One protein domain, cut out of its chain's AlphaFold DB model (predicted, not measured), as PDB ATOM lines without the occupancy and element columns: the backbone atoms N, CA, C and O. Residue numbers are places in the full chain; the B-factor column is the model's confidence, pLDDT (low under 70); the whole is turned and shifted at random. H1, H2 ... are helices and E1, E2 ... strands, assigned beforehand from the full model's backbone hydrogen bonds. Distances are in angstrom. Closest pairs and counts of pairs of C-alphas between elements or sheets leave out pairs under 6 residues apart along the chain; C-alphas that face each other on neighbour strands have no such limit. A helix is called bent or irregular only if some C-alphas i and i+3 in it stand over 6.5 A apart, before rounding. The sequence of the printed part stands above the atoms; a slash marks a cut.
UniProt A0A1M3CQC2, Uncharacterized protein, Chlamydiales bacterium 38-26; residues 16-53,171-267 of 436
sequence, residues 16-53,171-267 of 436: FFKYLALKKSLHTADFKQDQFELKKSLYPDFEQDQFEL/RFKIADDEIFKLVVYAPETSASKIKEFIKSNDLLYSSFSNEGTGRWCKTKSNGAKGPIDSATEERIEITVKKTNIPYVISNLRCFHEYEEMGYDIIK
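Overview. This is residues 16 to 53 and 171 to 267 of the 436 residues of an uncharacterized protein of Chlamydiales bacterium 38-26 (UniProt A0A1M3CQC2). A strongly twisted four-stranded sheet is covered on one face by two helices, H3 and H4, and its long hairpin E3-E4 bends and reaches away to a tip at one end of the longest axis. At the other end lies the link between H1 and H2, two helices outside this two-layer body. The printed part has 135 residues with four named helices and five named strands, in the order H1 H2 E1 E2 H3 E3 E4 H4 E5; the sheet order is E3, E4, E2, E5, all antiparallel, and the class is mixed, helices and strands. The whole is elongated, 55 by 29 by 26 A, and only just loose, close to compact, with a radius of gyration of the C-alphas of 17.3 A.

Along the chain. In the sheet, E3 is residues 204 to 218, 32.6 A long; E4 is residues 229 to 241, 33.8 A; E2 is residues 179 to 186, 22.3 A; E5 is residues 263 to 266, 9.8 A, ending at C-alpha 266 (-3.898, 48.771, 85.895). H3 is residues 188 to 200, 18.4 A, and H4 is residues 242 to 255, 20.9 A. H1, residues 16 to 23, 10.6 A, begins at C-alpha 16 (21.096, 51.710, 80.966). H2 is residues 31 to 42, 15.4 A, and E1 is residues 51 to 53, 6.7 A.

Arrangement. E3 and E4 form a hairpin, with N 212 and O 233 at 2.9 A; E3 bends by 78 degrees at residue 211 and E4 by 68 degrees at residue 232. E4 and E2 are antiparallel, with N 182 and O 238 at 2.8 A, as are E2 and E5, with N 183 and O 264 at 2.9 A. H3 and H4 are on the same face, at heights over the sheet of 8.5 A and 8.7 A. H3 runs along the strands, at 4 degrees to E4 on the local plane; H4 does too, at 10 degrees to E2. E2, H3, E3 and E4, H4, E5 are split strand-helix-strand units, each with another strand between its two parallel strands, and both crossovers are right-handed. H3 touches H4 with residues 190 to 194 alone, closest at the C-alphas of Ser 190 and Phe 255, 5.8 A, at a steep tilt of 42 degrees, opposite ways. H4 is irregular: C-alphas 243 and 246 are 7.3 A apart. H1 and H2 are close but not clearly touching, closest at the C-alphas of Tyr 19 and Leu 38, 7.8 A. E1 pairs with no named strand. Every O i to N i+4 pair is within hydrogen-bond range in H1, against 6 of 8 in H2, 8 of 9 in H3 and 8 of 10 in H4.

Size, cuts and confidence. The two C-alphas farthest apart, those of Ala 29 and Ala 224, are 57.4 A apart. Residues 54 to 170 are not printed; C-alphas 53 and 171 are 22.4 A apart across this cut. Of the links printed whole, none is long. The mean pLDDT of the printed part is 73.5, and it is under 70 at residues 16 to 51, 171 to 177, 202 to 203 and 205.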
ATOM      1  N   PHE A  16      21.259  50.569  80.068       40.94
ATOM      2  CA  PHE A  16      21.096  51.710  80.966       40.94
ATOM      3  C   PHE A  16      22.341  52.615  81.037       40.94
ATOM      4  O   PHE A  16      22.219  53.837  80.959       40.94
ATOM      5  N   PHE A  17      23.545  52.035  81.113       44.03
ATOM      6  CA  PHE A  17      24.796  52.802  81.167       44.03
ATOM      7  C   PHE A  17      25.112  53.472  79.825       44.03
ATOM      8  O   PHE A  17      25.553  54.622  79.803       44.03
ATOM      9  N   LYS A  18      24.789  52.809  78.705       41.53
ATOM     10  CA  LYS A  18      24.855  53.425  77.369       41.53
ATOM     11  C   LYS A  18      23.875  54.599  77.231       41.53
ATOM     12  O   LYS A  18      24.264  55.648  76.728       41.53
ATOM     13  N   TYR A  19      22.640  54.464  77.725       42.47
ATOM     14  CA  TYR A  19      21.642  55.544  77.714       42.47
ATOM     15  C   TYR A  19      22.088  56.775  78.525       42.47
ATOM     16  O   TYR A  19      21.982  57.904  78.048       42.47
ATOM     17  N   LEU A  20      22.640  56.573  79.728       41.38
ATOM     18  CA  LEU A  20      23.150  57.657  80.579       41.38
ATOM     19  C   LEU A  20      24.348  58.394  79.962       41.38
ATOM     20  O   LEU A  20      24.432  59.618  80.084       41.38
ATOM     21  N   ALA A  21      25.253  57.670  79.297       44.19
ATOM     22  CA  ALA A  21      26.394  58.262  78.603       44.19
ATOM     23  C   ALA A  21      25.951  59.167  77.437       44.19
ATOM     24  O   ALA A  21      26.458  60.277  77.305       44.19
ATOM     25  N   LEU A  22      24.948  58.739  76.660       40.94
ATOM     26  CA  LEU A  22      24.389  59.492  75.526       40.94
ATOM     27  C   LEU A  22      23.495  60.673  75.953       40.94
ATOM     28  O   LEU A  22      23.472  61.704  75.286       40.94
ATOM     29  N   LYS A  23      22.800  60.587  77.099       38.47
ATOM     30  CA  LYS A  23      22.002  61.709  77.643       38.47
ATOM     31  C   LYS A  23      22.872  62.921  78.003       38.47
ATOM     32  O   LYS A  23      22.399  64.049  77.924       38.47
ATOM     33  N   LYS A  24      24.135  62.702  78.389       46.59
ATOM     34  CA  LYS A  24      25.081  63.783  78.719       46.59
ATOM     35  C   LYS A  24      25.622  64.528  77.491       46.59
ATOM     36  O   LYS A  24      26.201  65.592  77.678       46.59
ATOM     37  N   SER A  25      25.448  64.004  76.274       38.97
ATOM     38  CA  SER A  25      26.086  64.534  75.059       38.97
ATOM     39  C   SER A  25      25.155  65.271  74.083       38.97
ATOM     40  O   SER A  25      25.645  65.736  73.061       38.97
ATOM     41  N   LEU A  26      23.844  65.383  74.345       35.47
ATOM     42  CA  LEU A  26      22.865  65.909  73.373       35.47
ATOM     43  C   LEU A  26      22.140  67.177  73.862       35.47
ATOM     44  O   LEU A  26      21.661  67.232  74.997       35.47
ATOM     45  N   HIS A  27      22.023  68.183  72.984       39.09
ATOM     46  CA  HIS A  27      21.243  69.406  73.212       39.09
ATOM     47  C   HIS A  27      19.730  69.176  72.995       39.09
ATOM     48  O   HIS A  27      19.283  68.239  72.337       39.09
ATOM     49  N   THR A  28      18.910  70.049  73.585       39.31
ATOM     50  CA  THR A  28      17.467  69.873  73.844       39.31
ATOM     51  C   THR A  28      16.550  69.734  72.617       39.31
ATOM     52  O   THR A  28      15.399  69.322  72.788       39.31
ATOM     53  N   ALA A  29      17.017  70.036  71.401       33.88
ATOM     54  CA  ALA A  29      16.237  69.910  70.163       33.88
ATOM     55  C   ALA A  29      16.441  68.556  69.446       33.88
ATOM     56  O   ALA A  29      15.466  67.993  68.943       33.88
ATOM     57  N   ASP A  30      17.646  67.982  69.506       37.06
ATOM     58  CA  ASP A  30      18.009  66.711  68.845       37.06
ATOM     59  C   ASP A  30      17.475  65.475  69.598       37.06
ATOM     60  O   ASP A  30      17.238  64.404  69.043       37.06
ATOM     61  N   PHE A  31      17.119  65.658  70.871       39.22
ATOM     62  CA  PHE A  31      16.708  64.592  71.788       39.22
ATOM     63  C   PHE A  31      15.473  63.775  71.347       39.22
ATOM     64  O   PHE A  31      15.261  62.663  71.829       39.22
ATOM     65  N   LYS A  32      14.602  64.304  70.472       35.81
ATOM     66  CA  LYS A  32      13.322  63.651  70.118       35.81
ATOM     67  C   LYS A  32      13.416  62.668  68.953       35.81
ATOM     68  O   LYS A  32      12.682  61.681  68.968       35.81
ATOM     69  N   GLN A  33      14.254  62.946  67.958       34.78
ATOM     70  CA  GLN A  33      14.479  62.041  66.827       34.78
ATOM     71  C   GLN A  33      15.450  60.930  67.249       34.78
ATOM     72  O   GLN A  33      15.182  59.747  67.026       34.78
ATOM     73  N   ASP A  34      16.452  61.303  68.045       40.41
ATOM     74  CA  ASP A  34      17.480  60.397  68.541       40.41
ATOM     75  C   ASP A  34      16.953  59.393  69.564       40.41
ATOM     76  O   ASP A  34      17.439  58.273  69.602       40.41
ATOM     77  N   GLN A  35      15.908  59.699  70.348       40.09
ATOM     78  CA  GLN A  35      15.310  58.714  71.264       40.09
ATOM     79  C   GLN A  35      14.746  57.475  70.557       40.09
ATOM     80  O   GLN A  35      14.718  56.396  71.152       40.09
ATOM     81  N   PHE A  36      14.255  57.619  69.325       38.78
ATOM     82  CA  PHE A  36      13.725  56.498  68.550       38.78
ATOM     83  C   PHE A  36      14.867  55.625  68.011       38.78
ATOM     84  O   PHE A  36      14.828  54.403  68.158       38.78
ATOM     85  N   GLU A  37      15.924  56.248  67.489       39.44
ATOM     86  CA  GLU A  37      17.124  55.548  67.017       39.44
ATOM     87  C   GLU A  37      17.940  54.932  68.169       39.44
ATOM     88  O   GLU A  37      18.375  53.787  68.061       39.44
ATOM     89  N   LEU A  38      18.042  55.604  69.324       40.50
ATOM     90  CA  LEU A  38      18.620  55.080  70.572       40.50
ATOM     91  C   LEU A  38      17.863  53.852  71.081       40.50
ATOM     92  O   LEU A  38      18.487  52.879  71.500       40.50
ATOM     93  N   LYS A  39      16.524  53.869  71.048       40.09
ATOM     94  CA  LYS A  39      15.701  52.716  71.449       40.09
ATOM     95  C   LYS A  39      15.928  51.518  70.529       40.09
ATOM     96  O   LYS A  39      16.031  50.406  71.032       40.09
ATOM     97  N   LYS A  40      16.069  51.755  69.223       39.16
ATOM     98  CA  LYS A  40      16.360  50.729  68.210       39.16
ATOM     99  C   LYS A  40      17.803  50.208  68.289       39.16
ATOM    100  O   LYS A  40      18.042  49.033  68.071       39.16
ATOM    101  N   SER A  41      18.764  51.060  68.643       39.34
ATOM    102  CA  SER A  41      20.178  50.702  68.836       39.34
ATOM    103  C   SER A  41      20.415  49.889  70.118       39.34
ATOM    104  O   SER A  41      21.147  48.901  70.111       39.34
ATOM    105  N   LEU A  42      19.765  50.272  71.223       38.88
ATOM    106  CA  LEU A  42      19.878  49.582  72.513       38.88
ATOM    107  C   LEU A  42      19.038  48.301  72.579       38.88
ATOM    108  O   LEU A  42      19.369  47.398  73.346       38.88
ATOM    109  N   TYR A  43      17.973  48.226  71.778       43.97
ATOM    110  CA  TYR A  43      17.063  47.091  71.688       43.97
ATOM    111  C   TYR A  43      16.673  46.861  70.213       43.97
ATOM    112  O   TYR A  43      15.604  47.308  69.792       43.97
ATOM    113  N   PRO A  44      17.517  46.179  69.414       37.41
ATOM    114  CA  PRO A  44      17.297  45.987  67.973       37.41
ATOM    115  C   PRO A  44      15.991  45.263  67.621       37.41
ATOM    116  O   PRO A  44      15.467  45.470  66.530       37.41
ATOM    117  N   ASP A  45      15.412  44.518  68.569       37.31
ATOM    118  CA  ASP A  45      14.119  43.834  68.426       37.31
ATOM    119  C   ASP A  45      12.912  44.648  68.945       37.31
ATOM    120  O   ASP A  45      11.777  44.162  68.954       37.31
ATOM    121  N   PHE A  46      13.114  45.880  69.430       41.12
ATOM    122  CA  PHE A  46      12.043  46.706  69.996       41.12
ATOM    123  C   PHE A  46      11.272  47.453  68.901       41.12
ATOM    124  O   PHE A  46      11.430  48.655  68.694       41.12
ATOM    125  N   GLU A  47      10.379  46.743  68.215       46.88
ATOM    126  CA  GLU A  47       9.333  47.367  67.405       46.88
ATOM    127  C   GLU A  47       8.124  47.701  68.290       46.88
ATOM    128  O   GLU A  47       7.363  46.832  68.724       46.88
ATOM    129  N   GLN A  48       7.938  48.994  68.564       44.50
ATOM    130  CA  GLN A  48       6.864  49.531  69.412       44.50
ATOM    131  C   GLN A  48       5.450  49.141  68.918       44.50
ATOM    132  O   GLN A  48       4.508  49.100  69.713       44.50
ATOM    133  N   ASP A  49       5.321  48.778  67.637       46.00
ATOM    134  CA  ASP A  49       4.076  48.386  66.963       46.00
ATOM    135  C   ASP A  49       3.681  46.909  67.163       46.00
ATOM    136  O   ASP A  49       2.591  46.492  66.759       46.00
ATOM    137  N   GLN A  50       4.516  46.102  67.826       56.53
ATOM    138  CA  GLN A  50       4.269  44.665  67.991       56.53
ATOM    139  C   GLN A  50       3.567  44.274  69.292       56.53
ATOM    140  O   GLN A  50       3.401  43.083  69.542       56.53
ATOM    141  N   PHE A  51       3.106  45.211  70.125       64.50
ATOM    142  CA  PHE A  51       2.426  44.868  71.381       64.50
ATOM    143  C   PHE A  51       1.090  45.585  71.552       64.50
ATOM    144  O   PHE A  51       0.971  46.797  71.402       64.50
ATOM    145  N   GLU A  52       0.067  44.828  71.948       75.88
ATOM    146  CA  GLU A  52      -1.258  45.348  72.263       75.88
ATOM    147  C   GLU A  52      -1.578  45.121  73.748       75.88
ATOM    148  O   GLU A  52      -1.537  43.993  74.252       75.88
ATOM    149  N   LEU A  53      -1.949  46.195  74.457       83.25
ATOM    150  CA  LEU A  53      -2.527  46.088  75.797       83.25
ATOM    151  C   LEU A  53      -3.947  45.538  75.711       83.25
ATOM    152  O   LEU A  53      -4.856  46.217  75.228       83.25
ATOM    153  N   ARG A 171       0.302  61.706  62.122       39.84
ATOM    154  CA  ARG A 171       0.767  62.941  61.472       39.84
ATOM    155  C   ARG A 171       0.769  64.148  62.409       39.84
ATOM    156  O   ARG A 171       1.662  64.977  62.306       39.84
ATOM    157  N   PHE A 172      -0.188  64.229  63.333       35.72
ATOM    158  CA  PHE A 172      -0.297  65.335  64.289       35.72
ATOM    159  C   PHE A 172       0.263  65.006  65.678       35.72
ATOM    160  O   PHE A 172       0.159  65.823  66.587       35.72
ATOM    161  N   LYS A 173       0.834  63.806  65.871       43.75
ATOM    162  CA  LYS A 173       1.285  63.304  67.183       43.75
ATOM    163  C   LYS A 173       0.203  63.420  68.273       43.75
ATOM    164  O   LYS A 173       0.514  63.523  69.458       43.75
ATOM    165  N   ILE A 174      -1.075  63.396  67.878       43.34
ATOM    166  CA  ILE A 174      -2.218  63.459  68.795       43.34
ATOM    167  C   ILE A 174      -2.412  62.054  69.355       43.34
ATOM    168  O   ILE A 174      -3.180  61.245  68.831       43.34
ATOM    169  N   ALA A 175      -1.683  61.755  70.420       45.91
ATOM    170  CA  ALA A 175      -2.018  60.660  71.302       45.91
ATOM    171  C   ALA A 175      -2.639  61.270  72.560       45.91
ATOM    172  O   ALA A 175      -1.925  61.822  73.397       45.91
ATOM    173  N   ASP A 176      -3.954  61.107  72.731       50.44
ATOM    174  CA  ASP A 176      -4.500  60.924  74.080       50.44
ATOM    175  C   ASP A 176      -3.925  59.595  74.579       50.44
ATOM    176  O   ASP A 176      -4.553  58.536  74.497       50.44
ATOM    177  N   ASP A 177      -2.643  59.620  74.935       65.75
ATOM    178  CA  ASP A 177      -1.903  58.428  75.287       65.75
ATOM    179  C   ASP A 177      -2.372  58.018  76.672       65.75
ATOM    180  O   ASP A 177      -2.028  58.639  77.679       65.75
ATOM    181  N   GLU A 178      -3.269  57.034  76.692       81.06
ATOM    182  CA  GLU A 178      -3.917  56.582  77.909       81.06
ATOM    183  C   GLU A 178      -2.867  56.311  78.987       81.06
ATOM    184  O   GLU A 178      -1.901  55.577  78.777       81.06
ATOM    185  N   ILE A 179      -3.068  56.899  80.160       85.06
ATOM    186  CA  ILE A 179      -2.185  56.684  81.299       85.06
ATOM    187  C   ILE A 179      -2.585  55.381  81.990       85.06
ATOM    188  O   ILE A 179      -3.766  55.123  82.230       85.06
ATOM    189  N   PHE A 180      -1.589  54.572  82.333       91.19
ATOM    190  CA  PHE A 180      -1.721  53.354  83.117       91.19
ATOM    191  C   PHE A 180      -0.887  53.447  84.396       91.19
ATOM    192  O   PHE A 180       0.089  54.193  84.476       91.19
ATOM    193  N   LYS A 181      -1.275  52.657  85.395       93.75
ATOM    194  CA  LYS A 181      -0.434  52.332  86.545       93.75
ATOM    195  C   LYS A 181       0.236  50.987  86.296       93.75
ATOM    196  O   LYS A 181      -0.456  49.996  86.064       93.75
ATOM    197  N   LEU A 182       1.559  50.961  86.350       94.62
ATOM    198  CA  LEU A 182       2.362  49.747  86.399       94.62
ATOM    199  C   LEU A 182       2.785  49.527  87.850       94.62
ATOM    200  O   LEU A 182       3.395  50.412  88.439       94.62
ATOM    201  N   VAL A 183       2.431  48.389  88.435       96.50
ATOM    202  CA  VAL A 183       2.819  48.028  89.805       96.50
ATOM    203  C   VAL A 183       3.827  46.899  89.724       96.50
ATOM    204  O   VAL A 183       3.537  45.902  89.071       96.50
ATOM    205  N   VAL A 184       4.981  47.044  90.367       95.75
ATOM    206  CA  VAL A 184       6.012  45.999  90.462       95.75
ATOM    207  C   VAL A 184       6.292  45.695  91.925       95.75
ATOM    208  O   VAL A 184       6.297  46.604  92.754       95.75
ATOM    209  N   TYR A 185       6.487  44.416  92.225       96.00
ATOM    210  CA  TYR A 185       6.835  43.900  93.547       96.00
ATOM    211  C   TYR A 185       8.280  43.430  93.489       96.00
ATOM    212  O   TYR A 185       8.583  42.597  92.642       96.00
ATOM    213  N   ALA A 186       9.164  44.001  94.305       95.19
ATOM    214  CA  ALA A 186      10.597  43.729  94.206       95.19
ATOM    215  C   ALA A 186      11.279  43.734  95.585       95.19
ATOM    216  O   ALA A 186      10.961  44.605  96.395       95.19
ATOM    217  N   PRO A 187      12.249  42.840  95.853       94.12
ATOM    218  CA  PRO A 187      13.068  42.904  97.067       94.12
ATOM    219  C   PRO A 187      13.896  44.199  97.103       94.12
ATOM    220  O   PRO A 187      14.135  44.808  96.059       94.12
ATOM    221  N   GLU A 188      14.365  44.612  98.283       90.88
ATOM    222  CA  GLU A 188      15.051  45.901  98.519       90.88
ATOM    223  C   GLU A 188      16.194  46.197  97.523       90.88
ATOM    224  O   GLU A 188      16.326  47.310  96.994       90.88
ATOM    225  N   THR A 189      16.985  45.173  97.203       90.44
ATOM    226  CA  THR A 189      18.094  45.210  96.237       90.44
ATOM    227  C   THR A 189      17.635  45.599  94.828       90.44
ATOM    228  O   THR A 189      18.208  46.493  94.197       90.44
ATOM    229  N   SER A 190      16.567  44.968  94.337       93.06
ATOM    230  CA  SER A 190      15.945  45.260  93.040       93.06
ATOM    231  C   SER A 190      15.156  46.574  93.081       93.06
ATOM    232  O   SER A 190      15.217  47.372  92.144       93.06
ATOM    233  N   ALA A 191      14.458  46.846  94.187       93.06
ATOM    234  CA  ALA A 191      13.655  48.047  94.394       93.06
ATOM    235  C   ALA A 191      14.499  49.325  94.300       93.06
ATOM    236  O   ALA A 191      14.079  50.300  93.673       93.06
ATOM    237  N   SER A 192      15.709  49.316  94.863       92.06
ATOM    238  CA  SER A 192      16.645  50.445  94.792       92.06
ATOM    239  C   SER A 192      17.039  50.777  93.348       92.06
ATOM    240  O   SER A 192      16.904  51.928  92.924       92.06
ATOM    241  N   LYS A 193      17.405  49.759  92.556       91.69
ATOM    242  CA  LYS A 193      17.743  49.903  91.126       91.69
ATOM    243  C   LYS A 193      16.547  50.398  90.309       91.69
ATOM    244  O   LYS A 193      16.676  51.298  89.482       91.69
ATOM    245  N   ILE A 194      15.357  49.852  90.577       91.25
ATOM    246  CA  ILE A 194      14.110  50.263  89.921       91.25
ATOM    247  C   ILE A 194      13.801  51.737  90.216       91.25
ATOM    248  O   ILE A 194      13.483  52.489  89.295       91.25
ATOM    249  N   LYS A 195      13.921  52.185  91.470       91.25
ATOM    250  CA  LYS A 195      13.689  53.588  91.855       91.25
ATOM    251  C   LYS A 195      14.688  54.544  91.203       91.25
ATOM    252  O   LYS A 195      14.296  55.635  90.791       91.25
ATOM    253  N   GLU A 196      15.950  54.146  91.072       89.56
ATOM    254  CA  GLU A 196      16.969  54.923  90.356       89.56
ATOM    255  C   GLU A 196      16.662  55.031  88.853       89.56
ATOM    256  O   GLU A 196      16.702  56.125  88.277       89.56
ATOM    257  N   PHE A 197      16.253  53.924  88.226       86.19
ATOM    258  CA  PHE A 197      15.763  53.924  86.849       86.19
ATOM    259  C   PHE A 197      14.548  54.842  86.677       86.19
ATOM    260  O   PHE A 197      14.488  55.604  85.714       86.19
ATOM    261  N   ILE A 198      13.598  54.821  87.618       85.94
ATOM    262  CA  ILE A 198      12.419  55.688  87.558       85.94
ATOM    263  C   ILE A 198      12.817  57.165  87.639       85.94
ATOM    264  O   ILE A 198      12.344  57.966  86.839       85.94
ATOM    265  N   LYS A 199      13.707  57.524  88.573       85.88
ATOM    266  CA  LYS A 199      14.168  58.911  88.773       85.88
ATOM    267  C   LYS A 199      14.924  59.479  87.572       85.88
ATOM    268  O   LYS A 199      14.848  60.676  87.323       85.88
ATOM    269  N   SER A 200      15.674  58.649  86.850       76.12
ATOM    270  CA  SER A 200      16.514  59.084  85.722       76.12
ATOM    271  C   SER A 200      15.776  59.144  84.375       76.12
ATOM    272  O   SER A 200      16.340  59.614  83.375       76.12
ATOM    273  N   ASN A 201      14.520  58.685  84.332       72.25
ATOM    274  CA  ASN A 201      13.779  58.444  83.102       72.25
ATOM    275  C   ASN A 201      12.549  59.352  82.962       72.25
ATOM    276  O   ASN A 201      11.496  59.114  83.549       72.25
ATOM    277  N   ASP A 202      12.666  60.334  82.068       68.19
ATOM    278  CA  ASP A 202      11.658  61.377  81.829       68.19
ATOM    279  C   ASP A 202      10.345  60.844  81.206       68.19
ATOM    280  O   ASP A 202       9.369  61.580  81.057       68.19
ATOM    281  N   LEU A 203      10.291  59.560  80.825       64.81
ATOM    282  CA  LEU A 203       9.077  58.896  80.330       64.81
ATOM    283  C   LEU A 203       8.116  58.474  81.453       64.81
ATOM    284  O   LEU A 203       7.007  58.007  81.162       64.81
ATOM    285  N   LEU A 204       8.549  58.592  82.708       71.56
ATOM    286  CA  LEU A 204       7.824  58.178  83.901       71.56
ATOM    287  C   LEU A 204       7.399  59.416  84.688       71.56
ATOM    288  O   LEU A 204       8.202  60.300  84.963       71.56
ATOM    289  N   TYR A 205       6.116  59.493  85.035       69.25
ATOM    290  CA  TYR A 205       5.560  60.709  85.635       69.25
ATOM    291  C   TYR A 205       5.798  60.789  87.138       69.25
ATOM    292  O   TYR A 205       6.194  61.818  87.672       69.25
ATOM    293  N   SER A 206       5.465  59.705  87.831       80.25
ATOM    294  CA  SER A 206       5.513  59.615  89.282       80.25
ATOM    295  C   SER A 206       5.583  58.157  89.697       80.25
ATOM    296  O   SER A 206       5.054  57.275  89.008       80.25
ATOM    297  N   SER A 207       6.226  57.917  90.836       88.00
ATOM    298  CA  SER A 207       6.174  56.630  91.511       88.00
ATOM    299  C   SER A 207       5.882  56.786  92.992       88.00
ATOM    300  O   SER A 207       6.113  57.844  93.577       88.00
ATOM    301  N   PHE A 208       5.335  55.728  93.576       91.81
ATOM    302  CA  PHE A 208       5.064  55.608  94.999       91.81
ATOM    303  C   PHE A 208       5.399  54.183  95.427       91.81
ATOM    304  O   PHE A 208       5.009  53.244  94.730       91.81
ATOM    305  N   SER A 209       6.113  54.010  96.538       92.56
ATOM    306  CA  SER A 209       6.469  52.686  97.044       92.56
ATOM    307  C   SER A 209       6.001  52.475  98.477       92.56
ATOM    308  O   SER A 209       6.009  53.397  99.289       92.56
ATOM    309  N   ASN A 210       5.575  51.245  98.758       93.75
ATOM    310  CA  ASN A 210       5.246  50.767 100.094       93.75
ATOM    311  C   ASN A 210       6.002  49.471 100.355       93.75
ATOM    312  O   ASN A 210       5.970  48.571  99.514       93.75
ATOM    313  N   GLU A 211       6.588  49.347 101.537       96.56
ATOM    314  CA  GLU A 211       7.100  48.072 102.024       96.56
ATOM    315  C   GLU A 211       5.944  47.107 102.333       96.56
ATOM    316  O   GLU A 211       4.840  47.507 102.724       96.56
ATOM    317  N   GLY A 212       6.183  45.819 102.134       96.19
ATOM    318  CA  GLY A 212       5.260  44.766 102.508       96.19
ATOM    319  C   GLY A 212       5.893  43.388 102.397       96.19
ATOM    320  O   GLY A 212       7.090  43.239 102.173       96.19
ATOM    321  N   THR A 213       5.064  42.364 102.557       97.44
ATOM    322  CA  THR A 213       5.502  40.966 102.509       97.44
ATOM    323  C   THR A 213       4.844  40.247 101.343       97.44
ATOM    324  O   THR A 213       3.618  40.067 101.330       97.44
ATOM    325  N   GLY A 214       5.663  39.804 100.391       96.50
ATOM    326  CA  GLY A 214       5.290  38.839  99.365       96.50
ATOM    327  C   GLY A 214       5.292  37.425  99.938       96.50
ATOM    328  O   GLY A 214       6.145  37.075 100.752       96.50
ATOM    329  N   ARG A 215       4.314  36.606  99.548       96.06
ATOM    330  CA  ARG A 215       4.228  35.176  99.880       96.06
ATOM    331  C   ARG A 215       3.858  34.379  98.642       96.06
ATOM    332  O   ARG A 215       2.989  34.821  97.889       96.06
ATOM    333  N   TRP A 216       4.462  33.212  98.445       95.44
ATOM    334  CA  TRP A 216       4.199  32.342  97.294       95.44
ATOM    335  C   TRP A 216       4.547  30.877  97.586       95.44
ATOM    336  O   TRP A 216       5.234  30.562  98.548       95.44
ATOM    337  N   CYS A 217       4.090  29.970  96.726       93.44
ATOM    338  CA  CYS A 217       4.488  28.564  96.693       93.44
ATOM    339  C   CYS A 217       4.947  28.208  95.283       93.44
ATOM    340  O   CYS A 217       4.166  28.332  94.331       93.44
ATOM    341  N   LYS A 218       6.172  27.702  95.126       92.06
ATOM    342  CA  LYS A 218       6.618  27.159  93.836       92.06
ATOM    343  C   LYS A 218       5.879  25.852  93.535       92.06
ATOM    344  O   LYS A 218       5.807  24.954  94.375       92.06
ATOM    345  N   THR A 219       5.328  25.745  92.333       89.19
ATOM    346  CA  THR A 219       4.679  24.525  91.838       89.19
ATOM    347  C   THR A 219       5.734  23.651  91.181       89.19
ATOM    348  O   THR A 219       6.478  24.108  90.312       89.19
ATOM    349  N   LYS A 220       5.828  22.395  91.616       86.12
ATOM    350  CA  LYS A 220       6.724  21.399  91.020       86.12
ATOM    351  C   LYS A 220       6.169  20.920  89.675       86.12
ATOM    352  O   LYS A 220       4.977  21.048  89.404       86.12
ATOM    353  N   SER A 221       7.019  20.308  88.852       82.81
ATOM    354  CA  SER A 221       6.646  19.772  87.531       82.81
ATOM    355  C   SER A 221       5.520  18.730  87.580       82.81
ATOM    356  O   SER A 221       4.735  18.634  86.645       82.81
ATOM    357  N   ASN A 222       5.394  17.994  88.686       82.56
ATOM    358  CA  ASN A 222       4.316  17.031  88.929       82.56
ATOM    359  C   ASN A 222       3.011  17.668  89.456       82.56
ATOM    360  O   ASN A 222       2.103  16.947  89.863       82.56
ATOM    361  N   GLY A 223       2.922  19.002  89.509       78.50
ATOM    362  CA  GLY A 223       1.764  19.740  90.024       78.50
ATOM    363  C   GLY A 223       1.703  19.868  91.551       78.50
ATOM    364  O   GLY A 223       0.809  20.543  92.063       78.50
ATOM    365  N   ALA A 224       2.643  19.274  92.296       82.69
ATOM    366  CA  ALA A 224       2.679  19.392  93.751       82.69
ATOM    367  C   ALA A 224       3.117  20.800  94.191       82.69
ATOM    368  O   ALA A 224       4.058  21.379  93.637       82.69
ATOM    369  N   LYS A 225       2.465  21.340  95.227       86.06
ATOM    370  CA  LYS A 225       2.851  22.617  95.844       86.06
ATOM    371  C   LYS A 225       4.055  22.419  96.769       86.06
ATOM    372  O   LYS A 225       4.085  21.473  97.554       86.06
ATOM    373  N   GLY A 226       5.051  23.294  96.652       87.56
ATOM    374  CA  GLY A 226       6.148  23.408  97.613       87.56
ATOM    375  C   GLY A 226       5.725  24.088  98.926       87.56
ATOM    376  O   GLY A 226       4.543  24.401  99.097       87.56
ATOM    377  N   PRO A 227       6.677  24.324  99.848       91.06
ATOM    378  CA  PRO A 227       6.429  25.131 101.042       91.06
ATOM    379  C   PRO A 227       5.988  26.561 100.678       91.06
ATOM    380  O   PRO A 227       6.150  27.012  99.541       91.06
ATOM    381  N   ILE A 228       5.386  27.259 101.645       92.56
ATOM    382  CA  ILE A 228       5.118  28.696 101.523       92.56
ATOM    383  C   ILE A 228       6.431  29.430 101.784       92.56
ATOM    384  O   ILE A 228       6.958  29.372 102.892       92.56
ATOM    385  N   ASP A 229       6.913  30.131 100.766       94.06
ATOM    386  CA  ASP A 229       8.016  31.078 100.853       94.06
ATOM    387  C   ASP A 229       7.471  32.492 101.098       94.06
ATOM    388  O   ASP A 229       6.317  32.809 100.774       94.06
ATOM    389  N   SER A 230       8.315  33.360 101.650       94.81
ATOM    390  CA  SER A 230       7.997  34.773 101.841       94.81
ATOM    391  C   SER A 230       9.236  35.654 101.796       94.81
ATOM    392  O   SER A 230      10.297  35.231 102.252       94.81
ATOM    393  N   ALA A 231       9.080  36.893 101.338       95.12
ATOM    394  CA  ALA A 231      10.123  37.911 101.397       95.12
ATOM    395  C   ALA A 231       9.538  39.298 101.678       95.12
ATOM    396  O   ALA A 231       8.391  39.590 101.325       95.12
ATOM    397  N   THR A 232      10.348  40.155 102.298       96.75
ATOM    398  CA  THR A 232      10.091  41.596 102.334       96.75
ATOM    399  C   THR A 232      10.343  42.172 100.944       96.75
ATOM    400  O   THR A 232      11.404  41.959 100.356       96.75
ATOM    401  N   GLU A 233       9.361  42.890 100.412       96.62
ATOM    402  CA  GLU A 233       9.414  43.511  99.090       96.62
ATOM    403  C   GLU A 233       8.844  44.934  99.157       96.62
ATOM    404  O   GLU A 233       7.996  45.258  99.991       96.62
ATOM    405  N   GLU A 234       9.250  45.780  98.219       96.81
ATOM    406  CA  GLU A 234       8.577  47.035  97.927       96.81
ATOM    407  C   GLU A 234       7.568  46.847  96.795       96.81
ATOM    408  O   GLU A 234       7.886  46.370  95.703       96.81
ATOM    409  N   ARG A 235       6.344  47.311  97.036       96.88
ATOM    410  CA  ARG A 235       5.318  47.497  96.015       96.88
ATOM    411  C   ARG A 235       5.442  48.894  95.431       96.88
ATOM    412  O   ARG A 235       4.985  49.864  96.037       96.88
ATOM    413  N   ILE A 236       6.014  48.979  94.240       95.69
ATOM    414  CA  ILE A 236       6.305  50.222  93.527       95.69
ATOM    415  C   ILE A 236       5.219  50.453  92.473       95.69
ATOM    416  O   ILE A 236       5.134  49.726  91.485       95.69
ATOM    417  N   GLU A 237       4.380  51.469  92.667       94.81
ATOM    418  CA  GLU A 237       3.450  51.956  91.646       94.81
ATOM    419  C   GLU A 237       4.123  53.014  90.775       94.81
ATOM    420  O   GLU A 237       4.728  53.944  91.298       94.81
ATOM    421  N   ILE A 238       3.959  52.917  89.458       93.50
ATOM    422  CA  ILE A 238       4.537  53.827  88.469       93.50
ATOM    423  C   ILE A 238       3.434  54.296  87.522       93.50
ATOM    424  O   ILE A 238       2.724  53.484  86.922       93.50
ATOM    425  N   THR A 239       3.303  55.608  87.347       91.38
ATOM    426  CA  THR A 239       2.398  56.193  86.351       91.38
ATOM    427  C   THR A 239       3.116  56.301  85.007       91.38
ATOM    428  O   THR A 239       4.132  56.987  84.892       91.38
ATOM    429  N   VAL A 240       2.585  55.636  83.979       87.88
ATOM    430  CA  VAL A 240       3.242  55.471  82.676       87.88
ATOM    431  C   VAL A 240       2.236  55.584  81.526       87.88
ATOM    432  O   VAL A 240       1.098  55.125  81.627       87.88
ATOM    433  N   LYS A 241       2.646  56.197  80.409       83.31
ATOM    434  CA  LYS A 241       1.849  56.215  79.170       83.31
ATOM    435  C   LYS A 241       1.729  54.817  78.573       83.31
ATOM    436  O   LYS A 241       2.706  54.069  78.568       83.31
ATOM    437  N   LYS A 242       0.580  54.495  77.979       84.38
ATOM    438  CA  LYS A 242       0.335  53.222  77.289       84.38
ATOM    439  C   LYS A 242       1.445  52.861  76.299       84.38
ATOM    440  O   LYS A 242       1.911  51.722  76.331       84.38
ATOM    441  N   THR A 243       1.898  53.802  75.471       77.62
ATOM    442  CA  THR A 243       2.970  53.564  74.477       77.62
ATOM    443  C   THR A 243       4.331  53.206  75.085       77.62
ATOM    444  O   THR A 243       5.155  52.590  74.408       77.62
ATOM    445  N   ASN A 244       4.574  53.556  76.352       80.12
ATOM    446  CA  ASN A 244       5.845  53.329  77.041       80.12
ATOM    447  C   ASN A 244       5.853  52.044  77.883       80.12
ATOM    448  O   ASN A 244       6.920  51.621  78.321       80.12
ATOM    449  N   ILE A 245       4.702  51.396  78.107       86.19
ATOM    450  CA  ILE A 245       4.610  50.210  78.977       86.19
ATOM    451  C   ILE A 245       5.556  49.072  78.549       86.19
ATOM    452  O   ILE A 245       6.242  48.550  79.429       86.19
ATOM    453  N   PRO A 246       5.656  48.683  77.257       81.81
ATOM    454  CA  PRO A 246       6.572  47.615  76.846       81.81
ATOM    455  C   PRO A 246       8.034  47.926  77.178       81.81
ATOM    456  O   PRO A 246       8.731  47.079  77.730       81.81
ATOM    457  N   TYR A 247       8.465  49.162  76.906       79.88
ATOM    458  CA  TYR A 247       9.818  49.639  77.202       79.88
ATOM    459  C   TYR A 247      10.108  49.631  78.705       79.88
ATOM    460  O   TYR A 247      11.177  49.221  79.148       79.88
ATOM    461  N   VAL A 248       9.153  50.084  79.516       83.69
ATOM    462  CA  VAL A 248       9.336  50.123  80.967       83.69
ATOM    463  C   VAL A 248       9.420  48.703  81.526       83.69
ATOM    464  O   VAL A 248      10.336  48.414  82.284       83.69
ATOM    465  N   ILE A 249       8.542  47.787  81.105       87.19
ATOM    466  CA  ILE A 249       8.563  46.393  81.575       87.19
ATOM    467  C   ILE A 249       9.867  45.680  81.202       87.19
ATOM    468  O   ILE A 249      10.391  44.946  82.037       87.19
ATOM    469  N   SER A 250      10.400  45.875  79.990       79.50
ATOM    470  CA  SER A 250      11.663  45.232  79.599       79.50
ATOM    471  C   SER A 250      12.827  45.678  80.486       79.50
ATOM    472  O   SER A 250      13.574  44.831  80.964       79.50
ATOM    473  N   ASN A 251      12.928  46.976  80.787       81.69
ATOM    474  CA  ASN A 251      13.964  47.503  81.678       81.69
ATOM    475  C   ASN A 251      13.775  47.018  83.121       81.69
ATOM    476  O   ASN A 251      14.740  46.598  83.751       81.69
ATOM    477  N   LEU A 252      12.540  47.018  83.638       86.25
ATOM    478  CA  LEU A 252      12.267  46.525  84.992       86.25
ATOM    479  C   LEU A 252      12.684  45.060  85.154       86.25
ATOM    480  O   LEU A 252      13.296  44.736  86.164       86.25
ATOM    481  N   ARG A 253      12.465  44.208  84.142       85.75
ATOM    482  CA  ARG A 253      12.944  42.814  84.152       85.75
ATOM    483  C   ARG A 253      14.463  42.706  84.271       85.75
ATOM    484  O   ARG A 253      14.935  41.819  84.964       85.75
ATOM    485  N   CYS A 254      15.226  43.600  83.641       79.31
ATOM    486  CA  CYS A 254      16.689  43.600  83.746       79.31
ATOM    487  C   CYS A 254      17.196  43.979  85.145       79.31
ATOM    488  O   CYS A 254      18.302  43.595  85.516       79.31
ATOM    489  N   PHE A 255      16.414  44.743  85.911       84.44
ATOM    490  CA  PHE A 255      16.756  45.129  87.283       84.44
ATOM    491  C   PHE A 255      16.202  44.168  88.338       84.44
ATOM    492  O   PHE A 255      16.555  44.302  89.509       84.44
ATOM    493  N   HIS A 256      15.330  43.243  87.934       85.12
ATOM    494  CA  HIS A 256      14.595  42.367  88.828       85.12
ATOM    495  C   HIS A 256      15.328  41.042  89.046       85.12
ATOM    496  O   HIS A 256      15.667  40.349  88.093       85.12
ATOM    497  N   GLU A 257      15.543  40.671  90.307       88.25
ATOM    498  CA  GLU A 257      16.318  39.474  90.664       88.25
ATOM    499  C   GLU A 257      15.547  38.157  90.512       88.25
ATOM    500  O   GLU A 257      16.161  37.112  90.305       88.25
ATOM    501  N   TYR A 258      14.214  38.172  90.603       85.94
ATOM    502  CA  TYR A 258      13.431  36.948  90.399       85.94
ATOM    503  C   TYR A 258      13.263  36.619  88.920       85.94
ATOM    504  O   TYR A 258      12.977  37.504  88.114       85.94
ATOM    505  N   GLU A 259      13.333  35.320  88.620       81.69
ATOM    506  CA  GLU A 259      13.061  34.730  87.303       81.69
ATOM    507  C   GLU A 259      11.695  35.171  86.751       81.69
ATOM    508  O   GLU A 259      11.581  35.614  85.609       81.69
ATOM    509  N   GLU A 260      10.661  35.109  87.591       83.62
ATOM    510  CA  GLU A 260       9.307  35.565  87.279       83.62
ATOM    511  C   GLU A 260       9.024  36.875  88.026       83.62
ATOM    512  O   GLU A 260       8.658  36.881  89.203       83.62
ATOM    513  N   MET A 261       9.197  38.010  87.340       88.69
ATOM    514  CA  MET A 261       8.866  39.330  87.887       88.69
ATOM    515  C   MET A 261       7.350  39.472  88.082       88.69
ATOM    516  O   MET A 261       6.583  39.483  87.114       88.69
ATOM    517  N   GLY A 262       6.914  39.668  89.327       89.06
ATOM    518  CA  GLY A 262       5.529  39.997  89.648       89.06
ATOM    519  C   GLY A 262       5.203  41.448  89.292       89.06
ATOM    520  O   GLY A 262       5.752  42.377  89.883       89.06
ATOM    521  N   TYR A 263       4.279  41.666  88.351       94.31
ATOM    522  CA  TYR A 263       3.787  43.007  88.035       94.31
ATOM    523  C   TYR A 263       2.321  43.027  87.597       94.31
ATOM    524  O   TYR A 263       1.803  42.067  87.027       94.31
ATOM    525  N   ASP A 264       1.672  44.170  87.806       96.06
ATOM    526  CA  ASP A 264       0.298  44.439  87.394       96.06
ATOM    527  C   ASP A 264       0.231  45.667  86.483       96.06
ATOM    528  O   ASP A 264       0.842  46.699  86.758       96.06
ATOM    529  N   ILE A 265      -0.575  45.588  85.421       95.50
ATOM    530  CA  ILE A 265      -0.925  46.747  84.590       95.50
ATOM    531  C   ILE A 265      -2.380  47.107  84.877       95.50
ATOM    532  O   ILE A 265      -3.299  46.331  84.596       95.50
ATOM    533  N   ILE A 266      -2.598  48.296  85.426       94.19
ATOM    534  CA  ILE A 266      -3.898  48.771  85.895       94.19
ATOM    535  C   ILE A 266      -4.275  50.020  85.107       94.19
ATOM    536  O   ILE A 266      -3.519  50.986  85.044       94.19
ATOM    537  N   LYS A 267      -5.482  50.031  84.535       91.25
ATOM    538  CA  LYS A 267      -6.062  51.259  83.982       91.25
ATOM    539  C   LYS A 267      -6.683  52.066  85.132       91.25
ATOM    540  O   LYS A 267      -7.608  51.547  85.765       91.25
TER     541      LYS A 267